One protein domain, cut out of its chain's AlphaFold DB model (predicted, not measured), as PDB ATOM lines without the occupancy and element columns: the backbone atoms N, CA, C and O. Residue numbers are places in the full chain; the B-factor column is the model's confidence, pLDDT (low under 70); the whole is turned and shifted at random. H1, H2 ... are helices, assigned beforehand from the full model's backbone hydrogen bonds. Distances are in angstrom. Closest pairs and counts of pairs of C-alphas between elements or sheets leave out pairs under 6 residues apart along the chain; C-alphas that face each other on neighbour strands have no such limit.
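This is residues 106 to 147 of the 147 residues of the protein "Envelope stress response membrane protein PspC" of Alteromonadaceae bacterium (UniProt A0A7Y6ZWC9). One long helix, H1, makes most of a thin rod, and a short second helix, H2, turns off steeply at its far end, so that the two meet at a corner and make a lopsided L. There is no core, and the whole of the printed part, residues 106 to 147, stands free. The printed part has 42 residues, with two named helices in the order H1, H2 and no named strand, and its class is all helix. It is extended, with a radius of gyration of the C-alphas of 17.5 A and spans of 56 by 14 by 7 A.

After Glu 106 and Pro 107, H1 runs from Pro 108 to Val 133, 26 residues and 37.1 A from first to last C-alpha. C-alpha 108 is at (216.541, 145.043, 179.206) and C-alpha 133 at (201.424, 178.657, 183.077). Thr 134 and Ser 135 follow. H2 holds residues 136 to 146, 11 residues and 15.7 A long, and its last C-alpha, that of Gln 146, is at (189.613, 185.621, 192.812). Leu 147 comes after it.

H1 and H2 are joined by a tight link of two residues. They are close but not clearly touching, with 1 pair of C-alphas within 8 A, those of Tyr 132 and Phe 138, 6.6 A apart. Their lines stand at a steep tilt of 68 degrees, only just short of about perpendicular, and they run the same way. Their centres are 28.3 A apart. In both H1 and H2, every O i to N i+4 pair is within hydrogen-bond range.

The outline is a rod, and the two C-alphas farthest apart, those of Pro 107 and Leu 147, are 56.1 A from each other. The printed part has no cut, and it ends at the chain's last residue, 147. The mean pLDDT of the printed part is 83.8, and residues 106 and 108 are under 70.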
ATOM      1  N   GLU A 106     210.926 140.564 179.556       63.12
ATOM      2  CA  GLU A 106     211.429 141.280 178.384       63.12
ATOM      3  C   GLU A 106     212.926 141.611 178.532       63.12
ATOM      4  O   GLU A 106     213.400 141.919 179.632       63.12
ATOM      5  N   PRO A 107     213.717 141.536 177.445       72.31
ATOM      6  CA  PRO A 107     215.128 141.883 177.490       72.31
ATOM      7  C   PRO A 107     215.307 143.362 177.877       72.31
ATOM      8  O   PRO A 107     214.555 144.222 177.415       72.31
ATOM      9  N   PRO A 108     216.358 143.701 178.647       69.31
ATOM     10  CA  PRO A 108     216.541 145.043 179.206       69.31
ATOM     11  C   PRO A 108     216.565 146.144 178.137       69.31
ATOM     12  O   PRO A 108     216.076 147.243 178.370       69.31
ATOM     13  N   ARG A 109     217.060 145.845 176.926       73.56
ATOM     14  CA  ARG A 109     217.064 146.790 175.796       73.56
ATOM     15  C   ARG A 109     215.664 147.171 175.301       73.56
ATOM     16  O   ARG A 109     215.489 148.304 174.866       73.56
ATOM     17  N   GLN A 110     214.685 146.268 175.375       71.06
ATOM     18  CA  GLN A 110     213.304 146.572 174.981       71.06
ATOM     19  C   GLN A 110     212.630 147.476 176.016       71.06
ATOM     20  O   GLN A 110     212.027 148.479 175.637       71.06
ATOM     21  N   ALA A 111     212.858 147.213 177.307       72.56
ATOM     22  CA  ALA A 111     212.380 148.077 178.384       72.56
ATOM     23  C   ALA A 111     212.911 149.519 178.255       72.56
ATOM     24  O   ALA A 111     212.157 150.473 178.429       72.56
ATOM     25  N   PHE A 112     214.187 149.703 177.886       81.19
ATOM     26  CA  PHE A 112     214.742 151.044 177.660       81.19
ATOM     27  C   PHE A 112     214.053 151.797 176.517       81.19
ATOM     28  O   PHE A 112     213.737 152.974 176.674       81.19
ATOM     29  N   HIS A 113     213.786 151.130 175.391       76.94
ATOM     30  CA  HIS A 113     213.114 151.760 174.252       76.94
ATOM     31  C   HIS A 113     211.686 152.209 174.608       76.94
ATOM     32  O   HIS A 113     211.250 153.287 174.203       76.94
ATOM     33  N   ASP A 114     210.966 151.416 175.406       76.88
ATOM     34  CA  ASP A 114     209.637 151.789 175.898       76.88
ATOM     35  C   ASP A 114     209.691 153.007 176.840       76.88
ATOM     36  O   ASP A 114     208.927 153.963 176.682       76.88
ATOM     37  N   ILE A 115     210.658 153.046 177.764       85.81
ATOM     38  CA  ILE A 115     210.846 154.192 178.668       85.81
ATOM     39  C   ILE A 115     211.114 155.479 177.876       85.81
ATOM     40  O   ILE A 115     210.525 156.517 178.184       85.81
ATOM     41  N   THR A 116     211.952 155.430 176.838       87.31
ATOM     42  CA  THR A 116     212.242 156.606 176.003       87.31
ATOM     43  C   THR A 116     210.994 157.120 175.284       87.31
ATOM     44  O   THR A 116     210.743 158.327 175.286       87.31
ATOM     45  N   ASN A 117     210.166 156.228 174.736       83.56
ATOM     46  CA  ASN A 117     208.917 156.612 174.074       83.56
ATOM     47  C   ASN A 117     207.938 157.290 175.044       83.56
ATOM     48  O   ASN A 117     207.357 158.333 174.732       83.56
ATOM     49  N   ARG A 118     207.786 156.735 176.254       83.00
ATOM     50  CA  ARG A 118     206.936 157.322 177.304       83.00
ATOM     51  C   ARG A 118     207.462 158.679 177.768       83.00
ATOM     52  O   ARG A 118     206.672 159.595 177.996       83.00
ATOM     53  N   PHE A 119     208.781 158.827 177.871       95.88
ATOM     54  CA  PHE A 119     209.413 160.084 178.258       95.88
ATOM     55  C   PHE A 119     209.107 161.211 177.264       95.88
ATOM     56  O   PHE A 119     208.697 162.291 177.683       95.88
ATOM     57  N   GLN A 120     209.209 160.954 175.956       90.81
ATOM     58  CA  GLN A 120     208.914 161.971 174.938       90.81
ATOM     59  C   GLN A 120     207.456 162.454 174.987       90.81
ATOM     60  O   GLN A 120     207.177 163.643 174.807       90.81
ATOM     61  N   PHE A 121     206.518 161.557 175.298       91.12
ATOM     62  CA  PHE A 121     205.119 161.932 175.490       91.12
ATOM     63  C   PHE A 121     204.922 162.854 176.704       91.12
ATOM     64  O   PHE A 121     204.201 163.853 176.615       91.12
ATOM     65  N   ILE A 122     205.574 162.540 177.831       93.69
ATOM     66  CA  ILE A 122     205.516 163.360 179.050       93.69
ATOM     67  C   ILE A 122     206.147 164.732 178.800       93.69
ATOM     68  O   ILE A 122     205.547 165.742 179.161       93.69
ATOM     69  N   GLU A 123     207.295 164.790 178.127       95.44
ATOM     70  CA  GLU A 123     207.985 166.042 177.791       95.44
ATOM     71  C   GLU A 123     207.091 166.962 176.944       95.44
ATOM     72  O   GLU A 123     206.886 168.129 177.284       95.44
ATOM     73  N   THR A 124     206.413 166.403 175.937       92.62
ATOM     74  CA  THR A 124     205.478 167.157 175.089       92.62
ATOM     75  C   THR A 124     204.298 167.725 175.889       92.62
ATOM     76  O   THR A 124     203.801 168.819 175.605       92.62
ATOM     77  N   ARG A 125     203.794 166.979 176.881       91.69
ATOM     78  CA  ARG A 125     202.711 167.433 177.771       91.69
ATOM     79  C   ARG A 125     203.187 168.536 178.710       91.69
ATOM     80  O   ARG A 125     202.464 169.513 178.894       91.69
ATOM     81  N   LEU A 126     204.386 168.388 179.262       93.06
ATOM     82  CA  LEU A 126     204.981 169.343 180.187       93.06
ATOM     83  C   LEU A 126     205.228 170.680 179.488       93.06
ATOM     84  O   LEU A 126     204.788 171.706 179.994       93.06
ATOM     85  N   ARG A 127     205.753 170.659 178.257       92.69
ATOM     86  CA  ARG A 127     205.935 171.857 177.426       92.69
ATOM     87  C   ARG A 127     204.636 172.643 177.211       92.69
ATOM     88  O   ARG A 127     204.634 173.871 177.237       92.69
ATOM     89  N   LYS A 128     203.503 171.954 177.023       91.44
ATOM     90  CA  LYS A 128     202.188 172.609 176.878       91.44
ATOM     91  C   LYS A 128     201.721 173.258 178.177       91.44
ATOM     92  O   LYS A 128     201.178 174.356 178.137       91.44
ATOM     93  N   MET A 129     201.943 172.588 179.306       89.81
ATOM     94  CA  MET A 129     201.609 173.136 180.621       89.81
ATOM     95  C   MET A 129     202.506 174.322 180.974       89.81
ATOM     96  O   MET A 129     202.001 175.332 181.443       89.81
ATOM     97  N   GLU A 130     203.803 174.242 180.683       92.94
ATOM     98  CA  GLU A 130     204.754 175.340 180.867       92.94
ATOM     99  C   GLU A 130     204.355 176.562 180.040       92.94
ATOM    100  O   GLU A 130     204.242 177.662 180.577       92.94
ATOM    101  N   THR A 131     204.049 176.363 178.755       92.25
ATOM    102  CA  THR A 131     203.585 177.445 177.874       92.25
ATOM    103  C   THR A 131     202.303 178.086 178.411       92.25
ATOM    104  O   THR A 131     202.154 179.301 178.371       92.25
ATOM    105  N   TYR A 132     201.380 177.287 178.951       89.12
ATOM    106  CA  TYR A 132     200.136 177.796 179.525       89.12
ATOM    107  C   TYR A 132     200.372 178.574 180.828       89.12
ATOM    108  O   TYR A 132     199.901 179.700 180.954       89.12
ATOM    109  N   VAL A 133     201.146 178.029 181.770       87.56
ATOM    110  CA  VAL A 133     201.424 178.657 183.077       87.56
ATOM    111  C   VAL A 133     202.242 179.944 182.933       87.56
ATOM    112  O   VAL A 133     202.047 180.881 183.702       87.56
ATOM    113  N   THR A 134     203.134 180.011 181.944       88.38
ATOM    114  CA  THR A 134     203.941 181.212 181.659       88.38
ATOM    115  C   THR A 134     203.207 182.245 180.800       88.38
ATOM    116  O   THR A 134     203.690 183.367 180.641       88.38
ATOM    117  N   SER A 135     202.030 181.908 180.264       86.06
ATOM    118  CA  SER A 135     201.225 182.840 179.477       86.06
ATOM    119  C   SER A 135     200.454 183.829 180.357       86.06
ATOM    120  O   SER A 135     200.027 183.515 181.470       86.06
ATOM    121  N   ARG A 136     200.217 185.035 179.826       81.75
ATOM    122  CA  ARG A 136     199.414 186.077 180.495       81.75
ATOM    123  C   ARG A 136     197.958 185.645 180.725       81.75
ATOM    124  O   ARG A 136     197.341 186.086 181.688       81.75
ATOM    125  N   GLU A 137     197.448 184.718 179.913       78.25
ATOM    126  CA  GLU A 137     196.105 184.134 180.049       78.25
ATOM    127  C   GLU A 137     195.905 183.416 181.393       78.25
ATOM    128  O   GLU A 137     194.820 183.463 181.971       78.25
ATOM    129  N   PHE A 138     196.953 182.783 181.935       83.62
ATOM    130  CA  PHE A 138     196.872 182.125 183.238       83.62
ATOM    131  C   PHE A 138     196.698 183.130 184.383       83.62
ATOM    132  O   PHE A 138     195.954 182.863 185.326       83.62
ATOM    133  N   GLN A 139     197.350 184.293 184.293       80.69
ATOM    134  CA  GLN A 139     197.213 185.363 185.284       80.69
ATOM    135  C   GLN A 139     195.809 185.973 185.241       80.69
ATOM    136  O   GLN A 139     195.175 186.087 186.284       80.69
ATOM    137  N   LEU A 140     195.285 186.246 184.043       81.62
ATOM    138  CA  LEU A 140     193.924 186.762 183.866       81.62
ATOM    139  C   LEU A 140     192.862 185.799 184.410       81.62
ATOM    140  O   LEU A 140     191.989 186.202 185.171       81.62
ATOM    141  N   ASN A 141     192.953 184.508 184.074       81.56
ATOM    142  CA  ASN A 141     192.019 183.498 184.582       81.56
ATOM    143  C   ASN A 141     192.107 183.364 186.116       81.56
ATOM    144  O   ASN A 141     191.102 183.181 186.801       81.56
ATOM    145  N   ARG A 142     193.312 183.515 186.676       84.12
ATOM    146  CA  ARG A 142     193.514 183.507 188.125       84.12
ATOM    147  C   ARG A 142     192.886 184.724 188.806       84.12
ATOM    148  O   ARG A 142     192.241 184.539 189.833       84.12
ATOM    149  N   GLU A 143     193.023 185.920 188.239       88.25
ATOM    150  CA  GLU A 143     192.384 187.137 188.761       88.25
ATOM    151  C   GLU A 143     190.854 187.064 188.682       88.25
ATOM    152  O   GLU A 143     190.180 187.396 189.651       88.25
ATOM    153  N   ILE A 144     190.300 186.529 187.588       82.56
ATOM    154  CA  ILE A 144     188.851 186.311 187.440       82.56
ATOM    155  C   ILE A 144     188.329 185.312 188.479       82.56
ATOM    156  O   ILE A 144     187.234 185.491 188.989       82.56
ATOM    157  N   SER A 145     189.102 184.276 188.822       75.81
ATOM    158  CA  SER A 145     188.707 183.309 189.858       75.81
ATOM    159  C   SER A 145     188.784 183.847 191.293       75.81
ATOM    160  O   SER A 145     188.257 183.213 192.206       75.81
ATOM    161  N   GLN A 146     189.496 184.960 191.507       79.25
ATOM    162  CA  GLN A 146     189.613 185.621 192.812       79.25
ATOM    163  C   GLN A 146     188.546 186.704 193.041       79.25
ATOM    164  O   GLN A 146     188.431 187.182 194.171       79.25
ATOM    165  N   LEU A 147     187.796 187.073 191.998       72.00
ATOM    166  CA  LEU A 147     186.609 187.933 192.041       72.00
ATOM    167  C   LEU A 147     185.339 187.092 192.231       72.00
ATOM    168  O   LEU A 147     184.448 187.570 192.967       72.00
TER     169      LEU A 147